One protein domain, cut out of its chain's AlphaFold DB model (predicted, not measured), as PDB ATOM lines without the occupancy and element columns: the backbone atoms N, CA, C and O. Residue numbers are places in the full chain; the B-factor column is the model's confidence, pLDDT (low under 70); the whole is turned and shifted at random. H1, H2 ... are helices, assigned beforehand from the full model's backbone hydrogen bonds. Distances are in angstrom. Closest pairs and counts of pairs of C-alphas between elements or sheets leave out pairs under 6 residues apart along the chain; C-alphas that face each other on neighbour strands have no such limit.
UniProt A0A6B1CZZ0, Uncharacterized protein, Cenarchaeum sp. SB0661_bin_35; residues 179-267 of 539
ATOM      1  N   PRO A 179     -45.078 -32.575 -17.159       66.31
ATOM      2  CA  PRO A 179     -45.145 -31.946 -18.480       66.31
ATOM      3  C   PRO A 179     -43.999 -32.360 -19.410       66.31
ATOM      4  O   PRO A 179     -44.187 -32.446 -20.619       66.31
ATOM      5  N   GLU A 180     -42.816 -32.642 -18.859       65.25
ATOM      6  CA  GLU A 180     -41.649 -33.088 -19.618       65.25
ATOM      7  C   GLU A 180     -41.839 -34.488 -20.222       65.25
ATOM      8  O   GLU A 180     -41.357 -34.737 -21.327       65.25
ATOM      9  N   TYR A 181     -42.544 -35.390 -19.527       66.25
ATOM     10  CA  TYR A 181     -42.899 -36.707 -20.057       66.25
ATOM     11  C   TYR A 181     -43.878 -36.547 -21.224       66.25
ATOM     12  O   TYR A 181     -43.609 -37.035 -22.319       66.25
ATOM     13  N   TYR A 182     -44.932 -35.754 -21.018       70.00
ATOM     14  CA  TYR A 182     -45.925 -35.417 -22.038       70.00
ATOM     15  C   TYR A 182     -45.315 -34.741 -23.287       70.00
ATOM     16  O   TYR A 182     -45.660 -35.074 -24.419       70.00
ATOM     17  N   HIS A 183     -44.374 -33.803 -23.131       68.81
ATOM     18  CA  HIS A 183     -43.731 -33.145 -24.284       68.81
ATOM     19  C   HIS A 183     -42.897 -34.110 -25.105       68.81
ATOM     20  O   HIS A 183     -42.927 -34.057 -26.332       68.81
ATOM     21  N   ARG A 184     -42.177 -35.007 -24.434       64.81
ATOM     22  CA  ARG A 184     -41.311 -35.976 -25.104       64.81
ATOM     23  C   ARG A 184     -42.100 -37.087 -25.782       64.81
ATOM     24  O   ARG A 184     -41.674 -37.541 -26.836       64.81
ATOM     25  N   THR A 185     -43.244 -37.492 -25.233       59.50
ATOM     26  CA  THR A 185     -44.147 -38.426 -25.921       59.50
ATOM     27  C   THR A 185     -44.788 -37.793 -27.162       59.50
ATOM     28  O   THR A 185     -45.001 -38.498 -28.140       59.50
ATOM     29  N   MET A 186     -45.031 -36.474 -27.166       54.94
ATOM     30  CA  MET A 186     -45.644 -35.737 -28.286       54.94
ATOM     31  C   MET A 186     -44.674 -35.280 -29.392       54.94
ATOM     32  O   MET A 186     -45.090 -35.110 -30.539       54.94
ATOM     33  N   GLU A 187     -43.390 -35.055 -29.087       57.50
ATOM     34  CA  GLU A 187     -42.384 -34.640 -30.086       57.50
ATOM     35  C   GLU A 187     -42.160 -35.703 -31.180       57.50
ATOM     36  O   GLU A 187     -41.776 -35.380 -32.308       57.50
ATOM     37  N   TYR A 188     -42.477 -36.963 -30.887       53.94
ATOM     38  CA  TYR A 188     -42.462 -38.055 -31.848       53.94
ATOM     39  C   TYR A 188     -43.891 -38.337 -32.279       53.94
ATOM     40  O   TYR A 188     -44.699 -38.722 -31.448       53.94
ATOM     41  N   ARG A 189     -44.178 -38.105 -33.573       52.28
ATOM     42  CA  ARG A 189     -45.471 -38.336 -34.248       52.28
ATOM     43  C   ARG A 189     -46.292 -39.416 -33.542       52.28
ATOM     44  O   ARG A 189     -46.069 -40.590 -33.805       52.28
ATOM     45  N   VAL A 190     -47.172 -38.937 -32.662       48.78
ATOM     46  CA  VAL A 190     -48.372 -39.555 -32.102       48.78
ATOM     47  C   VAL A 190     -48.317 -41.078 -32.118       48.78
ATOM     48  O   VAL A 190     -48.543 -41.674 -33.166       48.78
ATOM     49  N   LEU A 191     -48.040 -41.668 -30.952       51.72
ATOM     50  CA  LEU A 191     -48.416 -43.033 -30.569       51.72
ATOM     51  C   LEU A 191     -49.451 -43.628 -31.527       51.72
ATOM     52  O   LEU A 191     -50.647 -43.356 -31.416       51.72
ATOM     53  N   TYR A 192     -48.995 -44.449 -32.468       56.75
ATOM     54  CA  TYR A 192     -49.917 -45.224 -33.296       56.75
ATOM     55  C   TYR A 192     -50.639 -46.281 -32.453       56.75
ATOM     56  O   TYR A 192     -51.632 -46.846 -32.905       56.75
ATOM     57  N   ASN A 193     -50.144 -46.546 -31.236       77.25
ATOM     58  CA  ASN A 193     -50.623 -47.601 -30.367       77.25
ATOM     59  C   ASN A 193     -51.210 -47.049 -29.049       77.25
ATOM     60  O   ASN A 193     -50.491 -46.898 -28.053       77.25
ATOM     61  N   PRO A 194     -52.532 -46.788 -29.009       82.00
ATOM     62  CA  PRO A 194     -53.256 -46.443 -27.786       82.00
ATOM     63  C   PRO A 194     -53.005 -47.422 -26.634       82.00
ATOM     64  O   PRO A 194     -52.948 -47.016 -25.476       82.00
ATOM     65  N   THR A 195     -52.795 -48.703 -26.940       84.88
ATOM     66  CA  THR A 195     -52.574 -49.750 -25.945       84.88
ATOM     67  C   THR A 195     -51.213 -49.623 -25.260       84.88
ATOM     68  O   THR A 195     -51.126 -49.790 -24.043       84.88
ATOM     69  N   THR A 196     -50.151 -49.284 -25.995       83.69
ATOM     70  CA  THR A 196     -48.831 -49.024 -25.392       83.69
ATOM     71  C   THR A 196     -48.886 -47.791 -24.497       83.69
ATOM     72  O   THR A 196     -48.383 -47.821 -23.374       83.69
ATOM     73  N   MET A 197     -49.555 -46.722 -24.940       82.00
ATOM     74  CA  MET A 197     -49.735 -45.536 -24.101       82.00
ATOM     75  C   MET A 197     -50.518 -45.858 -22.830       82.00
ATOM     76  O   MET A 197     -50.122 -45.439 -21.741       82.00
ATOM     77  N   ALA A 198     -51.586 -46.648 -22.952       87.75
ATOM     78  CA  ALA A 198     -52.345 -47.096 -21.800       87.75
ATOM     79  C   ALA A 198     -51.467 -47.878 -20.813       87.75
ATOM     80  O   ALA A 198     -51.519 -47.629 -19.609       87.75
ATOM     81  N   GLU A 199     -50.593 -48.755 -21.309       87.88
ATOM     82  CA  GLU A 199     -49.651 -49.483 -20.460       87.88
ATOM     83  C   GLU A 199     -48.641 -48.566 -19.768       87.88
ATOM     84  O   GLU A 199     -48.359 -48.747 -18.580       87.88
ATOM     85  N   CYS A 200     -48.124 -47.564 -20.479       86.00
ATOM     86  CA  CYS A 200     -47.224 -46.570 -19.909       86.00
ATOM     87  C   CYS A 200     -47.894 -45.800 -18.765       86.00
ATOM     88  O   CYS A 200     -47.350 -45.749 -17.664       86.00
ATOM     89  N   ILE A 201     -49.085 -45.240 -18.996       86.75
ATOM     90  CA  ILE A 201     -49.830 -44.481 -17.980       86.75
ATOM     91  C   ILE A 201     -50.168 -45.374 -16.788       86.75
ATOM     92  O   ILE A 201     -49.892 -45.007 -15.648       86.75
ATOM     93  N   ARG A 202     -50.681 -46.583 -17.042       89.06
ATOM     94  CA  ARG A 202     -50.989 -47.558 -15.990       89.06
ATOM     95  C   ARG A 202     -49.761 -47.900 -15.153       89.06
ATOM     96  O   ARG A 202     -49.858 -48.012 -13.934       89.06
ATOM     97  N   SER A 203     -48.606 -48.073 -15.789       87.81
ATOM     98  CA  SER A 203     -47.352 -48.352 -15.089       87.81
ATOM     99  C   SER A 203     -46.886 -47.149 -14.271       87.81
ATOM    100  O   SER A 203     -46.461 -47.327 -13.139       87.81
ATOM    101  N   LEU A 204     -47.017 -45.924 -14.786       86.69
ATOM    102  CA  LEU A 204     -46.668 -44.705 -14.047       86.69
ATOM    103  C   LEU A 204     -47.572 -44.497 -12.823       86.69
ATOM    104  O   LEU A 204     -47.066 -44.242 -11.732       86.69
ATOM    105  N   LEU A 205     -48.888 -44.679 -12.970       85.50
ATOM    106  CA  LEU A 205     -49.850 -44.573 -11.865       85.50
ATOM    107  C   LEU A 205     -49.544 -45.557 -10.724       85.50
ATOM    108  O   LEU A 205     -49.698 -45.214  -9.551       85.50
ATOM    109  N   ASN A 206     -49.091 -46.767 -11.063       86.25
ATOM    110  CA  ASN A 206     -48.803 -47.817 -10.087       86.25
ATOM    111  C   ASN A 206     -47.387 -47.723  -9.506       86.25
ATOM    112  O   ASN A 206     -47.213 -47.724  -8.289       86.25
ATOM    113  N   GLU A 207     -46.375 -47.649 -10.369       86.31
ATOM    114  CA  GLU A 207     -44.971 -47.830  -9.992       86.31
ATOM    115  C   GLU A 207     -44.299 -46.518  -9.593       86.31
ATOM    116  O   GLU A 207     -43.411 -46.523  -8.749       86.31
ATOM    117  N   ALA A 208     -44.718 -45.382 -10.159       83.94
ATOM    118  CA  ALA A 208     -44.093 -44.081  -9.914       83.94
ATOM    119  C   ALA A 208     -44.823 -43.254  -8.834       83.94
ATOM    120  O   ALA A 208     -44.556 -42.061  -8.632       83.94
ATOM    121  N   ARG A 209     -45.747 -43.881  -8.095       82.88
ATOM    122  CA  ARG A 209     -46.489 -43.235  -7.011       82.88
ATOM    123  C   ARG A 209     -45.538 -42.793  -5.901       82.88
ATOM    124  O   ARG A 209     -44.912 -43.618  -5.249       82.88
ATOM    125  N   GLY A 210     -45.480 -41.486  -5.650       81.38
ATOM    126  CA  GLY A 210     -44.604 -40.923  -4.622       81.38
ATOM    127  C   GLY A 210     -43.254 -40.426  -5.121       81.38
ATOM    128  O   GLY A 210     -42.471 -39.930  -4.320       81.38
ATOM    129  N   ILE A 211     -42.982 -40.505  -6.424       85.94
ATOM    130  CA  ILE A 211     -41.856 -39.807  -7.048       85.94
ATOM    131  C   ILE A 211     -42.227 -38.317  -7.184       85.94
ATOM    132  O   ILE A 211     -43.367 -37.974  -7.501       85.94
ATOM    133  N   ASN A 212     -41.298 -37.407  -6.890       85.19
ATOM    134  CA  ASN A 212     -41.503 -35.970  -7.084       85.19
ATOM    135  C   ASN A 212     -41.187 -35.544  -8.528       85.19
ATOM    136  O   ASN A 212     -40.682 -36.324  -9.331       85.19
ATOM    137  N   ARG A 213     -41.439 -34.278  -8.869       77.25
ATOM    138  CA  ARG A 213     -41.238 -33.768 -10.235       77.25
ATOM    139  C   ARG A 213     -39.815 -33.980 -10.777       77.25
ATOM    140  O   ARG A 213     -39.657 -34.291 -11.956       77.25
ATOM    141  N   ASN A 214     -38.782 -33.821  -9.946       80.75
ATOM    142  CA  ASN A 214     -37.395 -34.010 -10.377       80.75
ATOM    143  C   ASN A 214     -37.095 -35.487 -10.645       80.75
ATOM    144  O   ASN A 214     -36.569 -35.807 -11.711       80.75
ATOM    145  N   GLY A 215     -37.507 -36.375  -9.733       84.06
ATOM    146  CA  GLY A 215     -37.380 -37.820  -9.915       84.06
ATOM    147  C   GLY A 215     -38.124 -38.311 -11.158       84.06
ATOM    148  O   GLY A 215     -37.575 -39.076 -11.944       84.06
ATOM    149  N   TYR A 216     -39.328 -37.790 -11.413       82.94
ATOM    150  CA  TYR A 216     -40.094 -38.087 -12.628       82.94
ATOM    151  C   TYR A 216     -39.364 -37.632 -13.890       82.94
ATOM    152  O   TYR A 216     -39.313 -38.368 -14.876       82.94
ATOM    153  N   ARG A 217     -38.769 -36.432 -13.872       79.00
ATOM    154  CA  ARG A 217     -37.984 -35.914 -14.998       79.00
ATOM    155  C   ARG A 217     -36.796 -36.823 -15.313       79.00
ATOM    156  O   ARG A 217     -36.543 -37.091 -16.485       79.00
ATOM    157  N   GLU A 218     -36.076 -37.290 -14.297       83.31
ATOM    158  CA  GLU A 218     -34.952 -38.219 -14.466       83.31
ATOM    159  C   GLU A 218     -35.411 -39.598 -14.947       83.31
ATOM    160  O   GLU A 218     -34.861 -40.122 -15.914       83.31
ATOM    161  N   MET A 219     -36.479 -40.137 -14.354       85.62
ATOM    162  CA  MET A 219     -37.108 -41.387 -14.783       85.62
ATOM    163  C   MET A 219     -37.522 -41.328 -16.259       85.62
ATOM    164  O   MET A 219     -37.228 -42.234 -17.036       85.62
ATOM    165  N   ALA A 220     -38.149 -40.230 -16.688       78.75
ATOM    166  CA  ALA A 220     -38.535 -40.023 -18.080       78.75
ATOM    167  C   ALA A 220     -37.318 -39.937 -19.017       78.75
ATOM    168  O   ALA A 220     -37.375 -40.413 -20.150       78.75
ATOM    169  N   GLN A 221     -36.208 -39.330 -18.582       78.56
ATOM    170  CA  GLN A 221     -34.963 -39.311 -19.359       78.56
ATOM    171  C   GLN A 221     -34.358 -40.710 -19.505       78.56
ATOM    172  O   GLN A 221     -33.809 -41.022 -20.558       78.56
ATOM    173  N   GLU A 222     -34.459 -41.536 -18.469       81.12
ATOM    174  CA  GLU A 222     -33.995 -42.921 -18.468       81.12
ATOM    175  C   GLU A 222     -34.819 -43.800 -19.411       81.12
ATOM    176  O   GLU A 222     -34.251 -44.397 -20.321       81.12
ATOM    177  N   ILE A 223     -36.150 -43.779 -19.289       80.69
ATOM    178  CA  ILE A 223     -37.067 -44.496 -20.193       80.69
ATOM    179  C   ILE A 223     -36.788 -44.116 -21.659       80.69
ATOM    180  O   ILE A 223     -36.719 -44.971 -22.544       80.69
ATOM    181  N   ASN A 224     -36.565 -42.824 -21.923       76.12
ATOM    182  CA  ASN A 224     -36.229 -42.346 -23.263       76.12
ATOM    183  C   ASN A 224     -34.849 -42.798 -23.756       76.12
ATOM    184  O   ASN A 224     -34.657 -42.930 -24.960       76.12
ATOM    185  N   ARG A 225     -33.889 -42.998 -22.851       80.12
ATOM    186  CA  ARG A 225     -32.545 -43.478 -23.185       80.12
ATOM    187  C   ARG A 225     -32.541 -44.974 -23.479       80.12
ATOM    188  O   ARG A 225     -31.837 -45.398 -24.385       80.12
ATOM    189  N   GLU A 226     -33.288 -45.751 -22.698       77.12
ATOM    190  CA  GLU A 226     -33.327 -47.211 -22.817       77.12
ATOM    191  C   GLU A 226     -34.180 -47.673 -24.006       77.12
ATOM    192  O   GLU A 226     -33.786 -48.600 -24.709       77.12
ATOM    193  N   ALA A 227     -35.311 -47.015 -24.265       70.19
ATOM    194  CA  ALA A 227     -36.212 -47.386 -25.358       70.19
ATOM    195  C   ALA A 227     -36.514 -46.206 -26.295       70.19
ATOM    196  O   ALA A 227     -36.491 -46.337 -27.517       70.19
ATOM    197  N   GLY A 228     -36.794 -45.023 -25.752       71.44
ATOM    198  CA  GLY A 228     -37.347 -43.937 -26.567       71.44
ATOM    199  C   GLY A 228     -38.740 -44.284 -27.118       71.44
ATOM    200  O   GLY A 228     -39.192 -45.427 -27.080       71.44
ATOM    201  N   ALA A 229     -39.456 -43.288 -27.644       64.50
ATOM    202  CA  ALA A 229     -40.871 -43.446 -28.003       64.50
ATOM    203  C   ALA A 229     -41.136 -44.531 -29.068       64.50
ATOM    204  O   ALA A 229     -42.080 -45.303 -28.946       64.50
ATOM    205  N   ARG A 230     -40.280 -44.637 -30.096       64.56
ATOM    206  CA  ARG A 230     -40.490 -45.594 -31.198       64.56
ATOM    207  C   ARG A 230     -40.279 -47.048 -30.789       64.56
ATOM    208  O   ARG A 230     -40.983 -47.907 -31.298       64.56
ATOM    209  N   ILE A 231     -39.309 -47.325 -29.915       74.38
ATOM    210  CA  ILE A 231     -39.080 -48.695 -29.444       74.38
ATOM    211  C   ILE A 231     -40.151 -49.051 -28.417       74.38
ATOM    212  O   ILE A 231     -40.682 -50.153 -28.497       74.38
ATOM    213  N   LEU A 232     -40.539 -48.114 -27.536       77.69
ATOM    214  CA  LEU A 232     -41.650 -48.311 -26.596       77.69
ATOM    215  C   LEU A 232     -42.906 -48.843 -27.296       77.69
ATOM    216  O   LEU A 232     -43.456 -49.839 -26.845       77.69
ATOM    217  N   ASP A 233     -43.297 -48.259 -28.434       78.62
ATOM    218  CA  ASP A 233     -44.475 -48.690 -29.209       78.62
ATOM    219  C   ASP A 233     -44.390 -50.117 -29.765       78.62
ATOM    220  O   ASP A 233     -45.421 -50.722 -30.065       78.62
ATOM    221  N   THR A 234     -43.178 -50.656 -29.893       81.62
ATOM    222  CA  THR A 234     -42.928 -52.024 -30.369       81.62
ATOM    223  C   THR A 234     -42.768 -53.039 -29.240       81.62
ATOM    224  O   THR A 234     -42.767 -54.241 -29.506       81.62
ATOM    225  N   LEU A 235     -42.626 -52.585 -27.990       82.06
ATOM    226  CA  LEU A 235     -42.435 -53.475 -26.853       82.06
ATOM    227  C   LEU A 235     -43.756 -54.145 -26.442       82.06
ATOM    228  O   LEU A 235     -44.793 -53.482 -26.354       82.06
ATOM    229  N   PRO A 236     -43.729 -55.446 -26.101       85.44
ATOM    230  CA  PRO A 236     -44.813 -56.083 -25.369       85.44
ATOM    231  C   PRO A 236     -45.127 -55.334 -24.065       85.44
ATOM    232  O   PRO A 236     -44.228 -54.855 -23.372       85.44
ATOM    233  N   GLN A 237     -46.403 -55.296 -23.667       84.31
ATOM    234  CA  GLN A 237     -46.832 -54.614 -22.434       84.31
ATOM    235  C   GLN A 237     -46.036 -55.019 -21.170       84.31
ATOM    236  O   GLN A 237     -45.694 -54.132 -20.385       84.31
ATOM    237  N   PRO A 238     -45.691 -56.308 -20.938       84.56
ATOM    238  CA  PRO A 238     -44.881 -56.693 -19.779       84.56
ATOM    239  C   PRO A 238     -43.490 -56.046 -19.754       84.56
ATOM    240  O   PRO A 238     -42.966 -55.746 -18.676       84.56
ATOM    241  N   ASP A 239     -42.911 -55.796 -20.927       85.81
ATOM    242  CA  ASP A 239     -41.587 -55.191 -21.061       85.81
ATOM    243  C   ASP A 239     -41.654 -53.686 -20.796       85.81
ATOM    244  O   ASP A 239     -40.831 -53.166 -20.043       85.81
ATOM    245  N   VAL A 240     -42.696 -53.008 -21.299       84.81
ATOM    246  CA  VAL A 240     -42.998 -51.603 -20.959       84.81
ATOM    247  C   VAL A 240     -43.154 -51.439 -19.445       84.81
ATOM    248  O   VAL A 240     -42.527 -50.565 -18.842       84.81
ATOM    249  N   ARG A 241     -43.927 -52.324 -18.803       85.94
ATOM    250  CA  ARG A 241     -44.111 -52.303 -17.346       85.94
ATOM    251  C   ARG A 241     -42.796 -52.502 -16.606       85.94
ATOM    252  O   ARG A 241     -42.502 -51.791 -15.648       85.94
ATOM    253  N   THR A 242     -41.997 -53.474 -17.042       85.19
ATOM    254  CA  THR A 242     -40.705 -53.788 -16.421       85.19
ATOM    255  C   THR A 242     -39.736 -52.618 -16.530       85.19
ATOM    256  O   THR A 242     -39.056 -52.305 -15.551       85.19
ATOM    257  N   LEU A 243     -39.702 -51.959 -17.687       86.06
ATOM    258  CA  LEU A 243     -38.891 -50.775 -17.932       86.06
ATOM    259  C   LEU A 243     -39.266 -49.635 -16.974       86.06
ATOM    260  O   LEU A 243     -38.406 -49.117 -16.262       86.06
ATOM    261  N   ILE A 244     -40.556 -49.296 -16.896       87.06
ATOM    262  CA  ILE A 244     -41.050 -48.210 -16.037       87.06
ATOM    263  C   ILE A 244     -40.834 -48.534 -14.560       87.06
ATOM    264  O   ILE A 244     -40.352 -47.682 -13.818       87.06
ATOM    265  N   ARG A 245     -41.106 -49.773 -14.133       86.94
ATOM    266  CA  ARG A 245     -40.870 -50.217 -12.753       86.94
ATOM    267  C   ARG A 245     -39.406 -50.077 -12.346       86.94
ATOM    268  O   ARG A 245     -39.128 -49.556 -11.275       86.94
ATOM    269  N   ARG A 246     -38.462 -50.503 -13.194       85.62
ATOM    270  CA  ARG A 246     -37.021 -50.376 -12.908       85.62
ATOM    271  C   ARG A 246     -36.598 -48.917 -12.774       85.62
ATOM    272  O   ARG A 246     -35.866 -48.586 -11.842       85.62
ATOM    273  N   ALA A 247     -37.071 -48.065 -13.681       87.25
ATOM    274  CA  ALA A 247     -36.782 -46.639 -13.636       87.25
ATOM    275  C   ALA A 247     -37.378 -45.998 -12.368       87.25
ATOM    276  O   ALA A 247     -36.700 -45.229 -11.688       87.25
ATOM    277  N   ALA A 248     -38.605 -46.371 -11.990       87.56
ATOM    278  CA  ALA A 248     -39.253 -45.905 -10.768       87.56
ATOM    279  C   ALA A 248     -38.529 -46.385  -9.498       87.56
ATOM    280  O   ALA A 248     -38.241 -45.574  -8.621       87.56
ATOM    281  N   ASP A 249     -38.156 -47.667  -9.420       83.69
ATOM    282  CA  ASP A 249     -37.420 -48.243  -8.288       83.69
ATOM    283  C   ASP A 249     -36.089 -47.515  -8.051       83.69
ATOM    284  O   ASP A 249     -35.763 -47.182  -6.913       83.69
ATOM    285  N   ARG A 250     -35.341 -47.192  -9.117       84.19
ATOM    286  CA  ARG A 250     -34.094 -46.412  -9.009       84.19
ATOM    287  C   ARG A 250     -34.326 -45.032  -8.397       84.19
ATOM    288  O   ARG A 250     -33.520 -44.597  -7.576       84.19
ATOM    289  N   GLN A 251     -35.408 -44.354  -8.777       87.38
ATOM    290  CA  GLN A 251     -35.768 -43.057  -8.198       87.38
ATOM    291  C   GLN A 251     -36.252 -43.191  -6.756       87.38
ATOM    292  O   GLN A 251     -35.912 -42.367  -5.915       87.38
ATOM    293  N   MET A 252     -36.990 -44.249  -6.434       84.31
ATOM    294  CA  MET A 252     -37.446 -44.518  -5.072       84.31
ATOM    295  C   MET A 252     -36.314 -44.919  -4.124       84.31
ATOM    296  O   MET A 252     -36.521 -44.901  -2.921       84.31
ATOM    297  N   CYS A 253     -35.110 -45.225  -4.609       80.69
ATOM    298  CA  CYS A 253     -33.925 -45.367  -3.757       80.69
ATOM    299  C   CYS A 253     -33.264 -44.020  -3.397       80.69
ATOM    300  O   CYS A 253     -32.328 -44.000  -2.599       80.69
ATOM    301  N   ARG A 254     -33.713 -42.902  -3.987       79.56
ATOM    302  CA  ARG A 254     -33.112 -41.567  -3.845       79.56
ATOM    303  C   ARG A 254     -34.037 -40.619  -3.068       79.56
ATOM    304  O   ARG A 254     -35.113 -40.280  -3.569       79.56
ATOM    305  N   PRO A 255     -33.653 -40.153  -1.865       79.00
ATOM    306  CA  PRO A 255     -34.486 -39.258  -1.053       79.00
ATOM    307  C   PRO A 255     -34.891 -37.958  -1.759       79.00
ATOM    308  O   PRO A 255     -35.996 -37.460  -1.552       79.00
ATOM    309  N   GLU A 256     -34.022 -37.416  -2.608       82.25
ATOM    310  CA  GLU A 256     -34.243 -36.202  -3.393       82.25
ATOM    311  C   GLU A 256     -35.238 -36.380  -4.548       82.25
ATOM    312  O   GLU A 256     -35.741 -35.384  -5.073       82.25
ATOM    313  N   SER A 257     -35.552 -37.622  -4.923       84.00
ATOM    314  CA  SER A 257     -36.429 -37.965  -6.049       84.00
ATOM    315  C   SER A 257     -37.857 -38.319  -5.631       84.00
ATOM    316  O   SER A 257     -38.715 -38.477  -6.499       84.00
ATOM    317  N   VAL A 258     -38.162 -38.407  -4.332       84.25
ATOM    318  CA  VAL A 258     -39.507 -38.734  -3.824       84.25
ATOM    319  C   VAL A 258     -40.236 -37.513  -3.252       84.25
ATOM    320  O   VAL A 258     -39.621 -36.556  -2.784       84.25
ATOM    321  N   SER A 259     -41.566 -37.508  -3.328       80.75
ATOM    322  CA  SER A 259     -42.434 -36.462  -2.768       80.75
ATOM    323  C   SER A 259     -42.752 -36.696  -1.292       80.75
ATOM    324  O   SER A 259     -42.936 -35.742  -0.542       80.75
ATOM    325  N   ASP A 260     -42.776 -37.961  -0.871       75.62
ATOM    326  CA  ASP A 260     -42.941 -38.395   0.513       75.62
ATOM    327  C   ASP A 260     -41.986 -39.568   0.769       75.62
ATOM    328  O   ASP A 260     -41.906 -40.523  -0.006       75.62
ATOM    329  N   ARG A 261     -41.250 -39.493   1.878       69.38
ATOM    330  CA  ARG A 261     -40.223 -40.470   2.244       69.38
ATOM    331  C   ARG A 261     -40.784 -41.857   2.554       69.38
ATOM    332  O   ARG A 261     -40.017 -42.811   2.543       69.38
ATOM    333  N   LYS A 262     -42.098 -42.012   2.768       74.56
ATOM    334  CA  LYS A 262     -42.731 -43.342   2.889       74.56
ATOM    335  C   LYS A 262     -42.625 -44.192   1.616       74.56
ATOM    336  O   LYS A 262     -42.818 -45.399   1.687       74.56
ATOM    337  N   TYR A 263     -42.357 -43.564   0.470       74.69
ATOM    338  CA  TYR A 263     -42.173 -44.241  -0.814       74.69
ATOM    339  C   TYR A 263     -40.711 -44.610  -1.095       74.69
ATOM    340  O   TYR A 263     -40.426 -45.170  -2.151       74.69
ATOM    341  N   LEU A 264     -39.783 -44.317  -0.171       73.56
ATOM    342  CA  LEU A 264     -38.390 -44.727  -0.313       73.56
ATOM    343  C   LEU A 264     -38.260 -46.249  -0.210       73.56
ATOM    344  O   LEU A 264     -38.756 -46.869   0.732       73.56
ATOM    345  N   LYS A 265     -37.553 -46.846  -1.167       70.38
ATOM    346  CA  LYS A 265     -37.207 -48.268  -1.193       70.38
ATOM    347  C   LYS A 265     -35.720 -48.444  -0.896       70.38
ATOM    348  O   LYS A 265     -34.896 -47.625  -1.285       70.38
ATOM    349  N   GLY A 266     -35.373 -49.539  -0.217       60.59
ATOM    350  CA  GLY A 266     -33.982 -49.988  -0.091       60.59
ATOM    351  C   GLY A 266     -33.043 -49.055   0.683       60.59
ATOM    352  O   GLY A 266     -31.836 -49.109   0.456       60.59
ATOM    353  N   THR A 267     -33.556 -48.213   1.587       58.81
ATOM    354  CA  THR A 267     -32.710 -47.361   2.433       58.81
ATOM    355  C   THR A 267     -31.797 -48.238   3.289       58.81
ATOM    356  O   THR A 267     -32.244 -48.992   4.157       58.81
TER     357      THR A 267
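AT A GLANCE: This is residues 179 to 267 of the 539 residues of an uncharacterized protein of Cenarchaeum sp. SB0661_bin_35 (UniProt A0A6B1CZZ0). Four helices stand round a common middle, joined by contact in the order H2, H5, H3, H1, with H5 packing between H2 and H3 and with H1 on the far side of H3; the ring is not closed between H1 and H2. The short H4 lies at one end of this group, and at the other end the long stretch of residues 253 to 267, with no named element, folds back and forth. The printed part has 89 residues with five named helices, H1 to H5 in that order along the chain, and no named strand; the class is all helix. The whole is compact, with a radius of gyration of the C-alphas of 12.7 A, and elongated, spanning 39 by 24 by 19 A.

IN THESE COORDINATES: H5, the longest helix, holds residues 237 to 252, 22.2 A from first to last C-alpha; it begins at C-alpha 237 (-46.832, -54.614, -22.434) and ends at C-alpha 252 (-37.446, -44.518, -5.072). H2 holds residues 194 to 207 and measures 19.7 A. H3 holds residues 213 to 226 and measures 20.0 A. H1 holds residues 179 to 187, with C-alpha 179 at (-45.145, -31.946, -18.480), and H4 holds residues 228 to 232; they measure 12.2 A and 6.1 A.

HOW THE PARTS SIT: H5 and H2 touch, the C-alphas of Arg 245 and Glu 207 being closest at 5.5 A; they run the same way at a shallow tilt of 31 degrees. H5 and H3 touch too, closest at the C-alphas of Ala 247 and Met 219, 5.4 A; they run opposite ways at a steep tilt of 44 degrees. H3, with residues 217 to 220 alone, touches H1, closest at the C-alphas of Ala 220 and Tyr 181, 5.8 A; these two run the same way at a shallow tilt of 29 degrees. The helix packing is mostly aligned, but only just, with 2 of these 3 pairs at a shallow tilt. H2 is apart from both H1 and H3, and H1 is apart from H5. H4 and H3 meet only through their link. H4 is close to H1 but not clearly touching, with the C-alphas of Ala 229 and Thr 185 closest at 6.3 A. In H1, H2, H3, H4 and H5 every O i to N i+4 pair is within hydrogen-bond range.

THE WHOLE: The two C-alphas farthest apart are those of Arg 189 and Thr 267, at 39.9 A. The printed part has no cut. The links H2 to H3, H3 to H4 and H4 to H5 are tight, and H1 to H2 is short. The mean pLDDT of the printed part is 77.6, and 18 residues are under 70: 179 to 181, 183 to 192, 229 to 230, 261, and 266 to 267.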